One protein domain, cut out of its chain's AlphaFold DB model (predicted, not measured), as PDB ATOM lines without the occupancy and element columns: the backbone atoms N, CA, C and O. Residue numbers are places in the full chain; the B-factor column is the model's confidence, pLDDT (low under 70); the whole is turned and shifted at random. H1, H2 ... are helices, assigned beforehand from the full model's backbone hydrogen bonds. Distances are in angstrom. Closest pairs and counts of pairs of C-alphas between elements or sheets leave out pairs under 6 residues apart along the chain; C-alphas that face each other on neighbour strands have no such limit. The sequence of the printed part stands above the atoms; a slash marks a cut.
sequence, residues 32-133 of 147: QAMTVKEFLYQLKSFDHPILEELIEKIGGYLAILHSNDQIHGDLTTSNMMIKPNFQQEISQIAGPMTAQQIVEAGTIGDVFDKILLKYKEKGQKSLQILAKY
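Overview. This is residues 32 to 133 of the 147 residues of the protein "Non-specific serine/threonine protein kinase" of Stylonychia lemnae (UniProt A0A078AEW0). The long helix H2 runs through the middle of the domain, and H4 crosses it at a steep angle, packed closely on it. H5 turns back from the end of H4, while H1 and H3 sit loosely near the first half of H2; from the end of H2, residues 68 to 84 lead back to H3, tied to residues 34 and 35 by a short strand-like pairing. The printed part has 102 residues with five named helices, H1 to H5 in chain order, and no named strand; its class is all helix, with 59 residues in the helices. It is compact, with a radius of gyration of the C-alphas of 14.7 A, and spans 42 by 30 by 23 A.

Along the chain. H1 is residues 36 to 43, 10.4 A long, with C-alpha 36 at (18.524, 21.670, 108.546). H2, the longest helix, is residues 49 to 67, 27.4 A from C-alpha 49 at (23.088, 7.340, 106.619) to C-alpha 67. H3 is residues 85 to 93, 12.7 A long. H4 is residues 108 to 122, 21.8 A long. H5 is residues 126 to 133, 10.1 A long, with C-alpha 133 at (24.127, 21.587, 129.992).

Arrangement. H2 and H4 touch, with 21 pairs of C-alphas within 8 A, the closest those of Gly 59 and Tyr 119 at 4.2 A. They run the same way at a steep tilt of 50 degrees. H4 and H5 only just touch, only at the corner by their link, with 3 pairs of C-alphas within 8 A; H4 does so with residues 119 to 120 alone. The closest C-alphas, of Lys 120 and Ser 126, are 5.2 A apart, and the tilt of 38 degrees, opposite ways, is only just steep. H2 and H5 are close but not clearly touching, about perpendicular at 88 degrees, the C-alphas of Ala 63 and Ser 126 being closest at 7.3 A. H2 and H3 are close but not clearly touching, with the closest C-alphas, of Ile 50 and Ile 90, 6.8 A apart. H1 and H2 are near each other. H1 is apart from H3, H4 and H5. Residues 34 to 35 pair antiparallel with residues 81 to 82. Every O i to N i+4 pair is within hydrogen-bond range in H1, H2, H4 and H5; in H3, 3 of 5 are.

Size, cuts and confidence. The two C-alphas farthest apart, of Asp 69 and Gln 100, are 43.9 A apart. The printed part has no cut. The links H2 to H3 and H3 to H4 are long, of 17 and 14 residues. The mean pLDDT of the printed part is 77.2; residues 84 to 109 are under 70.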
ATOM      1  N   GLN A  32      19.495  25.786  95.780       83.44
ATOM      2  CA  GLN A  32      19.314  24.444  96.333       83.44
ATOM      3  C   GLN A  32      19.766  24.345  97.798       83.44
ATOM      4  O   GLN A  32      19.727  23.262  98.376       83.44
ATOM      5  N   ALA A  33      20.238  25.443  98.396       90.00
ATOM      6  CA  ALA A  33      20.528  25.455  99.820       90.00
ATOM      7  C   ALA A  33      19.213  25.443 100.608       90.00
ATOM      8  O   ALA A  33      18.277  26.163 100.270       90.00
ATOM      9  N   MET A  34      19.163  24.647 101.671       91.62
ATOM     10  CA  MET A  34      17.990  24.539 102.539       91.62
ATOM     11  C   MET A  34      18.402  24.501 104.000       91.62
ATOM     12  O   MET A  34      19.558  24.226 104.329       91.62
ATOM     13  N   THR A  35      17.461  24.779 104.892       92.88
ATOM     14  CA  THR A  35      17.716  24.696 106.329       92.88
ATOM     15  C   THR A  35      17.816  23.241 106.790       92.88
ATOM     16  O   THR A  35      17.216  22.339 106.201       92.88
ATOM     17  N   VAL A  36      18.520  22.998 107.901       90.50
ATOM     18  CA  VAL A  36      18.524  21.670 108.546       90.50
ATOM     19  C   VAL A  36      17.103  21.259 108.934       90.50
ATOM     20  O   VAL A  36      16.732  20.100 108.784       90.50
ATOM     21  N   LYS A  37      16.274  22.211 109.377       88.19
ATOM     22  CA  LYS A  37      14.858  21.971 109.678       88.19
ATOM     23  C   LYS A  37      14.108  21.392 108.474       88.19
ATOM     24  O   LYS A  37      13.467  20.354 108.608       88.19
ATOM     25  N   GLU A  38      14.181  22.048 107.318       88.25
ATOM     26  CA  GLU A  38      13.522  21.589 106.086       88.25
ATOM     27  C   GLU A  38      14.045  20.226 105.642       88.25
ATOM     28  O   GLU A  38      13.251  19.349 105.303       88.25
ATOM     29  N   PHE A  39      15.360  20.021 105.717       87.94
ATOM     30  CA  PHE A  39      15.980  18.744 105.392       87.94
ATOM     31  C   PHE A  39      15.439  17.596 106.254       87.94
ATOM     32  O   PHE A  39      15.036  16.563 105.724       87.94
ATOM     33  N   LEU A  40      15.356  17.787 107.574       84.62
ATOM     34  CA  LEU A  40      14.817  16.776 108.489       84.62
ATOM     35  C   LEU A  40      13.340  16.467 108.201       84.62
ATOM     36  O   LEU A  40      12.943  15.304 108.247       84.62
ATOM     37  N   TYR A  41      12.532  17.473 107.842       84.44
ATOM     38  CA  TYR A  41      11.148  17.238 107.413       84.44
ATOM     39  C   TYR A  41      11.058  16.426 106.117       84.44
ATOM     40  O   TYR A  41      10.152  15.605 105.972       84.44
ATOM     41  N   GLN A  42      11.978  16.644 105.175       83.75
ATOM     42  CA  GLN A  42      12.011  15.914 103.905       83.75
ATOM     43  C   GLN A  42      12.512  14.474 104.058       83.75
ATOM     44  O   GLN A  42      12.060  13.604 103.313       83.75
ATOM     45  N   LEU A  43      13.409  14.215 105.015       79.56
ATOM     46  CA  LEU A  43      14.055  12.914 105.191       79.56
ATOM     47  C   LEU A  43      13.073  11.805 105.609       79.56
ATOM     48  O   LEU A  43      13.276  10.652 105.239       79.56
ATOM     49  N   LYS A  44      11.988  12.151 106.320       72.06
ATOM     50  CA  LYS A  44      10.894  11.271 106.804       72.06
ATOM     51  C   LYS A  44      11.296  10.117 107.740       72.06
ATOM     52  O   LYS A  44      10.459   9.705 108.536       72.06
ATOM     53  N   SER A  45      12.526   9.614 107.670       76.56
ATOM     54  CA  SER A  45      13.113   8.611 108.563       76.56
ATOM     55  C   SER A  45      14.461   9.101 109.088       76.56
ATOM     56  O   SER A  45      15.254   9.672 108.342       76.56
ATOM     57  N   PHE A  46      14.728   8.863 110.371       75.81
ATOM     58  CA  PHE A  46      15.985   9.243 111.015       75.81
ATOM     59  C   PHE A  46      17.096   8.189 110.858       75.81
ATOM     60  O   PHE A  46      18.206   8.390 111.339       75.81
ATOM     61  N   ASP A  47      16.842   7.107 110.125       73.94
ATOM     62  CA  ASP A  47      17.797   5.996 109.983       73.94
ATOM     63  C   ASP A  47      18.691   6.151 108.744       73.94
ATOM     64  O   ASP A  47      19.576   5.338 108.478       73.94
ATOM     65  N   HIS A  48      18.451   7.186 107.937       78.50
ATOM     66  CA  HIS A  48      19.183   7.384 106.696       78.50
ATOM     67  C   HIS A  48      20.656   7.750 106.990       78.50
ATOM     68  O   HIS A  48      20.892   8.708 107.730       78.50
ATOM     69  N   PRO A  49      21.659   7.104 106.353       78.50
ATOM     70  CA  PRO A  49      23.088   7.340 106.619       78.50
ATOM     71  C   PRO A  49      23.522   8.811 106.536       78.50
ATOM     72  O   PRO A  49      24.351   9.276 107.313       78.50
ATOM     73  N   ILE A  50      22.899   9.570 105.629       82.25
ATOM     74  CA  ILE A  50      23.074  11.027 105.493       82.25
ATOM     75  C   ILE A  50      22.894  11.806 106.805       82.25
ATOM     76  O   ILE A  50      23.509  12.855 106.995       82.25
ATOM     77  N   LEU A  51      22.028  11.320 107.701       85.31
ATOM     78  CA  LEU A  51      21.759  11.975 108.967       85.31
ATOM     79  C   LEU A  51      22.952  11.836 109.908       85.31
ATOM     80  O   LEU A  51      23.274  12.792 110.601       85.31
ATOM     81  N   GLU A  52      23.628  10.689 109.900       84.75
ATOM     82  CA  GLU A  52      24.814  10.462 110.726       84.75
ATOM     83  C   GLU A  52      25.943  11.427 110.329       84.75
ATOM     84  O   GLU A  52      26.564  12.049 111.191       84.75
ATOM     85  N   GLU A  53      26.138  11.661 109.026       85.25
ATOM     86  CA  GLU A  53      27.101  12.663 108.551       85.25
ATOM     87  C   GLU A  53      26.696  14.088 108.958       85.25
ATOM     88  O   GLU A  53      27.533  14.893 109.385       85.25
ATOM     89  N   LEU A  54      25.404  14.414 108.859       89.50
ATOM     90  CA  LEU A  54      24.893  15.713 109.287       89.50
ATOM     91  C   LEU A  54      25.110  15.923 110.794       89.50
ATOM     92  O   LEU A  54      25.572  16.991 111.201       89.50
ATOM     93  N   ILE A  55      24.827  14.906 111.608       90.31
ATOM     94  CA  ILE A  55      25.064  14.890 113.054       90.31
ATOM     95  C   ILE A  55      26.546  15.119 113.354       90.31
ATOM     96  O   ILE A  55      26.877  15.960 114.195       90.31
ATOM     97  N   GLU A  56      27.445  14.427 112.648       90.25
ATOM     98  CA  GLU A  56      28.881  14.591 112.849       90.25
ATOM     99  C   GLU A  56      29.339  16.021 112.533       90.25
ATOM    100  O   GLU A  56      30.090  16.624 113.313       90.25
ATOM    101  N   LYS A  57      28.868  16.593 111.417       92.12
ATOM    102  CA  LYS A  57      29.195  17.972 111.031       92.12
ATOM    103  C   LYS A  57      28.645  18.974 112.048       92.12
ATOM    104  O   LYS A  57      29.395  19.842 112.495       92.12
ATOM    105  N   ILE A  58      27.385  18.840 112.472       93.31
ATOM    106  CA  ILE A  58      26.768  19.731 113.469       93.31
ATOM    107  C   ILE A  58      27.524  19.665 114.801       93.31
ATOM    108  O   ILE A  58      27.955  20.703 115.310       93.31
ATOM    109  N   GLY A  59      27.732  18.462 115.347       92.19
ATOM    110  CA  GLY A  59      28.438  18.270 116.615       92.19
ATOM    111  C   GLY A  59      29.874  18.797 116.563       92.19
ATOM    112  O   GLY A  59      30.318  19.495 117.476       92.19
ATOM    113  N   GLY A  60      30.578  18.547 115.456       92.88
ATOM    114  CA  GLY A  60      31.937  19.035 115.241       92.88
ATOM    115  C   GLY A  60      32.035  20.556 115.140       92.88
ATOM    116  O   GLY A  60      32.862  21.162 115.819       92.88
ATOM    117  N   TYR A  61      31.177  21.201 114.348       93.69
ATOM    118  CA  TYR A  61      31.188  22.661 114.235       93.69
ATOM    119  C   TYR A  61      30.799  23.347 115.543       93.69
ATOM    120  O   TYR A  61      31.395  24.367 115.896       93.69
ATOM    121  N   LEU A  62      29.869  22.767 116.303       92.69
ATOM    122  CA  LEU A  62      29.540  23.247 117.641       92.69
ATOM    123  C   LEU A  62      30.722  23.147 118.601       92.69
ATOM    124  O   LEU A  62      31.002  24.093 119.339       92.69
ATOM    125  N   ALA A  63      31.436  22.022 118.574       92.25
ATOM    126  CA  ALA A  63      32.624  21.823 119.392       92.25
ATOM    127  C   ALA A  63      33.701  22.866 119.076       92.25
ATOM    128  O   ALA A  63      34.274  23.450 119.999       92.25
ATOM    129  N   ILE A  64      33.924  23.161 117.793       92.06
ATOM    130  CA  ILE A  64      34.869  24.193 117.349       92.06
ATOM    131  C   ILE A  64      34.416  25.584 117.808       92.06
ATOM    132  O   ILE A  64      35.225  26.324 118.368       92.06
ATOM    133  N   LEU A  65      33.139  25.943 117.625       91.50
ATOM    134  CA  LEU A  65      32.591  27.229 118.078       91.50
ATOM    135  C   LEU A  65      32.838  27.446 119.573       91.50
ATOM    136  O   LEU A  65      33.460  28.433 119.968       91.50
ATOM    137  N   HIS A  66      32.394  26.497 120.395       91.00
ATOM    138  CA  HIS A  66      32.465  26.617 121.847       91.00
ATOM    139  C   HIS A  66      33.896  26.507 122.386       91.00
ATOM    140  O   HIS A  66      34.215  27.150 123.381       91.00
ATOM    141  N   SER A  67      34.779  25.745 121.731       90.38
ATOM    142  CA  SER A  67      36.198  25.684 122.123       90.38
ATOM    143  C   SER A  67      36.924  27.012 121.884       90.38
ATOM    144  O   SER A  67      37.901  27.295 122.567       90.38
ATOM    145  N   ASN A  68      36.420  27.844 120.967       89.62
ATOM    146  CA  ASN A  68      36.937  29.183 120.673       89.62
ATOM    147  C   ASN A  68      36.101  30.302 121.327       89.62
ATOM    148  O   ASN A  68      36.066  31.434 120.832       89.62
ATOM    149  N   ASP A  69      35.385  29.973 122.409       88.56
ATOM    150  CA  ASP A  69      34.556  30.890 123.201       88.56
ATOM    151  C   ASP A  69      33.564  31.705 122.331       88.56
ATOM    152  O   ASP A  69      33.266  32.872 122.601       88.56
ATOM    153  N   GLN A  70      33.065  31.110 121.237       88.94
ATOM    154  CA  GLN A  70      32.036  31.692 120.371       88.94
ATOM    155  C   GLN A  70      30.680  31.046 120.653       88.94
ATOM    156  O   GLN A  70      30.515  29.840 120.499       88.94
ATOM    157  N   ILE A  71      29.690  31.867 121.001       87.69
ATOM    158  CA  ILE A  71      28.307  31.442 121.241       87.69
ATOM    159  C   ILE A  71      27.426  32.079 120.164       87.69
ATOM    160  O   ILE A  71      27.525  33.279 119.916       87.69
ATOM    161  N   HIS A  72      26.570  31.285 119.516       87.50
ATOM    162  CA  HIS A  72      25.666  31.794 118.476       87.50
ATOM    163  C   HIS A  72      24.521  32.647 119.054       87.50
ATOM    164  O   HIS A  72      24.112  33.627 118.444       87.50
ATOM    165  N   GLY A  73      24.000  32.282 120.230       84.94
ATOM    166  CA  GLY A  73      22.911  32.987 120.925       84.94
ATOM    167  C   GLY A  73      21.506  32.526 120.526       84.94
ATOM    168  O   GLY A  73      20.648  32.416 121.390       84.94
ATOM    169  N   ASP A  74      21.302  32.175 119.255       89.25
ATOM    170  CA  ASP A  74      20.040  31.610 118.745       89.25
ATOM    171  C   ASP A  74      20.312  30.444 117.784       89.25
ATOM    172  O   ASP A  74      20.256  30.584 116.564       89.25
ATOM    173  N   LEU A  75      20.772  29.310 118.307       87.75
ATOM    174  CA  LEU A  75      21.154  28.174 117.471       87.75
ATOM    175  C   LEU A  75      19.990  27.192 117.324       87.75
ATOM    176  O   LEU A  75      19.878  26.217 118.061       87.75
ATOM    177  N   THR A  76      19.132  27.461 116.348       89.94
ATOM    178  CA  THR A  76      18.013  26.593 115.969       89.94
ATOM    179  C   THR A  76      18.313  25.863 114.659       89.94
ATOM    180  O   THR A  76      19.174  26.278 113.882       89.94
ATOM    181  N   THR A  77      17.579  24.787 114.365       89.25
ATOM    182  CA  THR A  77      17.714  24.042 113.098       89.25
ATOM    183  C   THR A  77      17.333  24.867 111.862       89.25
ATOM    184  O   THR A  77      17.745  24.534 110.754       89.25
ATOM    185  N   SER A  78      16.585  25.962 112.027       89.75
ATOM    186  CA  SER A  78      16.304  26.948 110.971       89.75
ATOM    187  C   SER A  78      17.446  27.940 110.731       89.75
ATOM    188  O   SER A  78      17.507  28.528 109.660       89.75
ATOM    189  N   ASN A  79      18.366  28.104 111.689       93.06
ATOM    190  CA  ASN A  79      19.546  28.968 111.549       93.06
ATOM    191  C   ASN A  79      20.782  28.205 111.037       93.06
ATOM    192  O   ASN A  79      21.856  28.784 110.877       93.06
ATOM    193  N   MET A  80      20.639  26.906 110.764       93.62
ATOM    194  CA  MET A  80      21.654  26.070 110.127       93.62
ATOM    195  C   MET A  80      21.255  25.787 108.679       93.62
ATOM    196  O   MET A  80      20.114  25.413 108.416       93.62
ATOM    197  N   MET A  81      22.208  25.916 107.753       92.81
ATOM    198  CA  MET A  81      21.994  25.732 106.315       92.81
ATOM    199  C   MET A  81      22.835  24.571 105.781       92.81
ATOM    200  O   MET A  81      24.017  24.455 106.110       92.81
ATOM    201  N   ILE A  82      22.246  23.761 104.907       90.50
ATOM    202  CA  ILE A  82      22.899  22.696 104.146       90.50
ATOM    203  C   ILE A  82      23.114  23.203 102.718       90.50
ATOM    204  O   ILE A  82      22.186  23.708 102.083       90.50
ATOM    205  N   LYS A  83      24.348  23.092 102.211       83.94
ATOM    206  CA  LYS A  83      24.679  23.410 100.814       83.94
ATOM    207  C   LYS A  83      24.453  22.182  99.917       83.94
ATOM    208  O   LYS A  83      24.749  21.074 100.357       83.94
ATOM    209  N   PRO A  84      24.026  22.358  98.655       63.69
ATOM    210  CA  PRO A  84      23.668  21.261  97.742       63.69
ATOM    211  C   PRO A  84      24.777  20.233  97.483       63.69
ATOM    212  O   PRO A  84      24.491  19.054  97.282       63.69
ATOM    213  N   ASN A  85      26.049  20.634  97.556       63.06
ATOM    214  CA  ASN A  85      27.176  19.711  97.381       63.06
ATOM    215  C   ASN A  85      27.218  18.621  98.462       63.06
ATOM    216  O   ASN A  85      27.822  17.580  98.238       63.06
ATOM    217  N   PHE A  86      26.533  18.824  99.591       56.34
ATOM    218  CA  PHE A  86      26.359  17.811 100.623       56.34
ATOM    219  C   PHE A  86      25.719  16.541 100.039       56.34
ATOM    220  O   PHE A  86      26.240  15.452 100.237       56.34
ATOM    221  N   GLN A  87      24.678  16.655  99.205       50.06
ATOM    222  CA  GLN A  87      24.060  15.484  98.568       50.06
ATOM    223  C   GLN A  87      24.988  14.781  97.564       50.06
ATOM    224  O   GLN A  87      24.956  13.554  97.469       50.06
ATOM    225  N   GLN A  88      25.819  15.521  96.823       46.94
ATOM    226  CA  GLN A  88      26.735  14.941  95.830       46.94
ATOM    227  C   GLN A  88      27.977  14.298  96.463       46.94
ATOM    228  O   GLN A  88      28.402  13.246  95.995       46.94
ATOM    229  N   GLU A  89      28.521  14.882  97.534       45.62
ATOM    230  CA  GLU A  89      29.583  14.273  98.349       45.62
ATOM    231  C   GLU A  89      29.080  12.978  99.012       45.62
ATOM    232  O   GLU A  89      29.782  11.971  99.016       45.62
ATOM    233  N   ILE A  90      27.822  12.952  99.460       46.44
ATOM    234  CA  ILE A  90      27.209  11.783 100.113       46.44
ATOM    235  C   ILE A  90      26.865  10.665  99.131       46.44
ATOM    236  O   ILE A  90      27.052   9.491  99.445       46.44
ATOM    237  N   SER A  91      26.426  11.009  97.917       44.78
ATOM    238  CA  SER A  91      26.139  10.027  96.858       44.78
ATOM    239  C   SER A  91      27.387   9.252  96.410       44.78
ATOM    240  O   SER A  91      27.266   8.191  95.806       44.78
ATOM    241  N   GLN A  92      28.585   9.775  96.690       45.91
ATOM    242  CA  GLN A  92      29.858   9.110  96.395       45.91
ATOM    243  C   GLN A  92      30.350   8.216  97.545       45.91
ATOM    244  O   GLN A  92      31.176   7.337  97.312       45.91
ATOM    245  N   ILE A  93      29.849   8.421  98.770       46.78
ATOM    246  CA  ILE A  93      30.284   7.703  99.981       46.78
ATOM    247  C   ILE A  93      29.289   6.594 100.355       46.78
ATOM    248  O   ILE A  93      29.695   5.521 100.803       46.78
ATOM    249  N   ALA A  94      27.992   6.806 100.130       44.06
ATOM    250  CA  ALA A  94      26.964   5.795 100.342       44.06
ATOM    251  C   ALA A  94      26.692   5.039  99.032       44.06
ATOM    252  O   ALA A  94      26.009   5.539  98.139       44.06
ATOM    253  N   GLY A  95      27.220   3.816  98.913       44.25
ATOM    254  CA  GLY A  95      26.768   2.875  97.884       44.25
ATOM    255  C   GLY A  95      25.251   2.615  97.983       44.25
ATOM    256  O   GLY A  95      24.642   2.922  99.011       44.25
ATOM    257  N   PRO A  96      24.611   2.050  96.943       38.25
ATOM    258  CA  PRO A  96      23.171   1.801  96.954       38.25
ATOM    259  C   PRO A  96      22.811   0.805  98.068       38.25
ATOM    260  O   PRO A  96      23.067  -0.390  97.944       38.25
ATOM    261  N   MET A  97      22.231   1.291  99.169       48.00
ATOM    262  CA  MET A  97      21.717   0.447 100.254       48.00
ATOM    263  C   MET A  97      20.247   0.103  99.996       48.00
ATOM    264  O   MET A  97      19.453   0.951  99.584       48.00
ATOM    265  N   THR A  98      19.883  -1.161 100.208       44.16
ATOM    266  CA  THR A  98      18.521  -1.667 100.010       44.16
ATOM    267  C   THR A  98      17.641  -1.365 101.223       44.16
ATOM    268  O   THR A  98      18.094  -1.365 102.368       44.16
ATOM    269  N   ALA A  99      16.343  -1.153 100.977       42.06
ATOM    270  CA  ALA A  99      15.337  -0.779 101.979       42.06
ATOM    271  C   ALA A  99      15.219  -1.737 103.189       42.06
ATOM    272  O   ALA A  99      14.592  -1.393 104.184       42.06
ATOM    273  N   GLN A 100      15.829  -2.925 103.127       41.69
ATOM    274  CA  GLN A 100      15.831  -3.928 104.195       41.69
ATOM    275  C   GLN A 100      16.791  -3.625 105.359       41.69
ATOM    276  O   GLN A 100      16.670  -4.263 106.397       41.69
ATOM    277  N   GLN A 101      17.708  -2.661 105.227       46.03
ATOM    278  CA  GLN A 101      18.610  -2.249 106.319       46.03
ATOM    279  C   GLN A 101      18.052  -1.090 107.172       46.03
ATOM    280  O   GLN A 101      18.724  -0.626 108.087       46.03
ATOM    281  N   ILE A 102      16.824  -0.638 106.889       46.50
ATOM    282  CA  ILE A 102      16.137   0.463 107.578       46.50
ATOM    283  C   ILE A 102      15.059  -0.137 108.486       46.50
ATOM    284  O   ILE A 102      13.877  -0.133 108.151       46.50
ATOM    285  N   VAL A 103      15.460  -0.733 109.606       41.81
ATOM    286  CA  VAL A 103      14.512  -1.134 110.653       41.81
ATOM    287  C   VAL A 103      15.134  -0.841 112.008       41.81
ATOM    288  O   VAL A 103      15.724  -1.724 112.610       41.81
ATOM    289  N   GLU A 104      15.014   0.410 112.450       46.59
ATOM    290  CA  GLU A 104      14.819   0.802 113.853       46.59
ATOM    291  C   GLU A 104      14.637   2.321 113.878       46.59
ATOM    292  O   GLU A 104      15.607   3.055 113.988       46.59
ATOM    293  N   ALA A 105      13.389   2.785 113.735       49.12
ATOM    294  CA  ALA A 105      13.061   4.204 113.647       49.12
ATOM    295  C   ALA A 105      13.621   4.983 114.851       49.12
ATOM    296  O   ALA A 105      13.029   4.970 115.933       49.12
ATOM    297  N   GLY A 106      14.745   5.675 114.651       55.25
ATOM    298  CA  GLY A 106      15.339   6.535 115.667       55.25
ATOM    299  C   GLY A 106      14.391   7.671 116.051       55.25
ATOM    300  O   GLY A 106      13.736   8.284 115.204       55.25
ATOM    301  N   THR A 107      14.299   7.974 117.341       63.41
ATOM    302  CA  THR A 107      13.551   9.130 117.838       63.41
ATOM    303  C   THR A 107      14.395  10.403 117.737       63.41
ATOM    304  O   THR A 107      15.620  10.375 117.642       63.41
ATOM    305  N   ILE A 108      13.748  11.569 117.809       66.06
ATOM    306  CA  ILE A 108      14.447  12.868 117.845       66.06
ATOM    307  C   ILE A 108      15.417  12.957 119.043       66.06
ATOM    308  O   ILE A 108      16.440  13.634 118.947       66.06
ATOM    309  N   GLY A 109      15.114  12.265 120.151       64.25
ATOM    310  CA  GLY A 109      16.005  12.175 121.311       64.25
ATOM    311  C   GLY A 109      17.331  11.502 120.959       64.25
ATOM    312  O   GLY A 109      18.390  12.068 121.221       64.25
ATOM    313  N   ASP A 110      17.267  10.381 120.239       76.94
ATOM    314  CA  ASP A 110      18.450   9.621 119.821       76.94
ATOM    315  C   ASP A 110      19.370  10.455 118.915       76.94
ATOM    316  O   ASP A 110      20.596  10.404 119.023       76.94
ATOM    317  N   VAL A 111      18.788  11.290 118.048       80.50
ATOM    318  CA  VAL A 111      19.542  12.218 117.188       80.50
ATOM    319  C   VAL A 111      20.303  13.248 118.021       80.50
ATOM    320  O   VAL A 111      21.474  13.524 117.753       80.50
ATOM    321  N   PHE A 112      19.655  13.827 119.030       83.69
ATOM    322  CA  PHE A 112      20.285  14.835 119.873       83.69
ATOM    323  C   PHE A 112      21.417  14.243 120.722       83.69
ATOM    324  O   PHE A 112      22.500  14.829 120.789       83.69
ATOM    325  N   ASP A 113      21.219  13.050 121.280       85.94
ATOM    326  CA  ASP A 113      22.243  12.344 122.053       85.94
ATOM    327  C   ASP A 113      23.469  12.001 121.200       85.94
ATOM    328  O   ASP A 113      24.612  12.196 121.630       85.94
ATOM    329  N   LYS A 114      23.258  11.589 119.944       87.50
ATOM    330  CA  LYS A 114      24.351  11.397 118.984       87.50
ATOM    331  C   LYS A 114      25.103  12.700 118.692       87.50
ATOM    332  O   LYS A 114      26.335  12.697 118.656       87.50
ATOM    333  N   ILE A 115      24.407  13.833 118.542       89.12
ATOM    334  CA  ILE A 115      25.058  15.148 118.377       89.12
ATOM    335  C   ILE A 115      25.907  15.487 119.606       89.12
ATOM    336  O   ILE A 115      27.050  15.924 119.450       89.12
ATOM    337  N   LEU A 116      25.388  15.268 120.819       88.94
ATOM    338  CA  LEU A 116      26.138  15.495 122.057       88.94
ATOM    339  C   LEU A 116      27.382  14.607 122.145       88.94
ATOM    340  O   LEU A 116      28.443  15.078 122.570       88.94
ATOM    341  N   LEU A 117      27.285  13.351 121.707       89.81
ATOM    342  CA  LEU A 117      28.421  12.436 121.645       89.81
ATOM    343  C   LEU A 117      29.510  12.975 120.706       89.81
ATOM    344  O   LEU A 117      30.663  13.114 121.118       89.81
ATOM    345  N   LYS A 118      29.146  13.379 119.483       89.12
ATOM    346  CA  LYS A 118      30.092  13.957 118.508       89.12
ATOM    347  C   LYS A 118      30.673  15.293 118.959       89.12
ATOM    348  O   LYS A 118      31.856  15.565 118.749       89.12
ATOM    349  N   TYR A 119      29.876  16.111 119.640       90.69
ATOM    350  CA  TYR A 119      30.347  17.332 120.286       90.69
ATOM    351  C   TYR A 119      31.411  17.034 121.356       90.69
ATOM    352  O   TYR A 119      32.435  17.719 121.434       90.69
ATOM    353  N   LYS A 120      31.190  15.994 122.169       90.38
ATOM    354  CA  LYS A 120      32.112  15.582 123.233       90.38
ATOM    355  C   LYS A 120      33.470  15.152 122.687       90.38
ATOM    356  O   LYS A 120      34.483  15.566 123.244       90.38
ATOM    357  N   GLU A 121      33.475  14.365 121.611       87.62
ATOM    358  CA  GLU A 121      34.686  13.848 120.956       87.62
ATOM    359  C   GLU A 121      35.594  14.968 120.423       87.62
ATOM    360  O   GLU A 121      36.814  14.875 120.534       87.62
ATOM    361  N   LYS A 122      35.013  16.043 119.870       81.31
ATOM    362  CA  LYS A 122      35.768  17.129 119.213       81.31
ATOM    363  C   LYS A 122      36.039  18.349 120.109       81.31
ATOM    364  O   LYS A 122      36.839  19.206 119.741       81.31
ATOM    365  N   GLY A 123      35.375  18.479 121.262       79.00
ATOM    366  CA  GLY A 123      35.458  19.675 122.110       79.00
ATOM    367  C   GLY A 123      36.511  19.586 123.218       79.00
ATOM    368  O   GLY A 123      36.435  18.712 124.073       79.00
ATOM    369  N   GLN A 124      37.433  20.554 123.290       76.00
ATOM    370  CA  GLN A 124      38.492  20.585 124.320       76.00
ATOM    371  C   GLN A 124      37.950  20.832 125.741       76.00
ATOM    372  O   GLN A 124      38.460  20.283 126.714       76.00
ATOM    373  N   LYS A 125      36.896  21.651 125.864       80.12
ATOM    374  CA  LYS A 125      36.205  21.972 127.130       80.12
ATOM    375  C   LYS A 125      34.857  21.248 127.261       80.12
ATOM    376  O   LYS A 125      34.007  21.653 128.057       80.12
ATOM    377  N   SER A 126      34.631  20.195 126.470       81.25
ATOM    378  CA  SER A 126      33.314  19.563 126.332       81.25
ATOM    379  C   SER A 126      32.748  19.061 127.661       81.25
ATOM    380  O   SER A 126      31.567  19.249 127.921       81.25
ATOM    381  N   LEU A 127      33.581  18.517 128.553       82.50
ATOM    382  CA  LEU A 127      33.149  18.004 129.859       82.50
ATOM    383  C   LEU A 127      32.504  19.075 130.751       82.50
ATOM    384  O   LEU A 127      31.438  18.842 131.316       82.50
ATOM    385  N   GLN A 128      33.121  20.255 130.859       83.88
ATOM    386  CA  GLN A 128      32.587  21.354 131.673       83.88
ATOM    387  C   GLN A 128      31.288  21.904 131.074       83.88
ATOM    388  O   GLN A 128      30.337  22.202 131.795       83.88
ATOM    389  N   ILE A 129      31.234  21.993 129.742       85.56
ATOM    390  CA  ILE A 129      30.062  22.482 129.015       85.56
ATOM    391  C   ILE A 129      28.898  21.497 129.147       85.56
ATOM    392  O   ILE A 129      27.778  21.919 129.418       85.56
ATOM    393  N   LEU A 130      29.155  20.192 129.041       86.38
ATOM    394  CA  LEU A 130      28.142  19.151 129.215       86.38
ATOM    395  C   LEU A 130      27.643  19.066 130.662       86.38
ATOM    396  O   LEU A 130      26.447  18.904 130.890       86.38
ATOM    397  N   ALA A 131      28.524  19.248 131.651       85.88
ATOM    398  CA  ALA A 131      28.102  19.365 133.046       85.88
ATOM    399  C   ALA A 131      27.133  20.546 133.227       85.88
ATOM    400  O   ALA A 131      26.068  20.397 133.826       85.88
ATOM    401  N   LYS A 132      27.454  21.698 132.625       85.25
ATOM    402  CA  LYS A 132      26.577  22.868 132.663       85.25
ATOM    403  C   LYS A 132      25.270  22.656 131.898       85.25
ATOM    404  O   LYS A 132      24.230  23.113 132.364       85.25
ATOM    405  N   TYR A 133      25.311  21.971 130.758       86.69
ATOM    406  CA  TYR A 133      24.127  21.587 129.992       86.69
ATOM    407  C   TYR A 133      23.163  20.766 130.859       86.69
ATOM    408  O   TYR A 133      22.008  21.157 131.011       86.69
TER     409      TYR A 133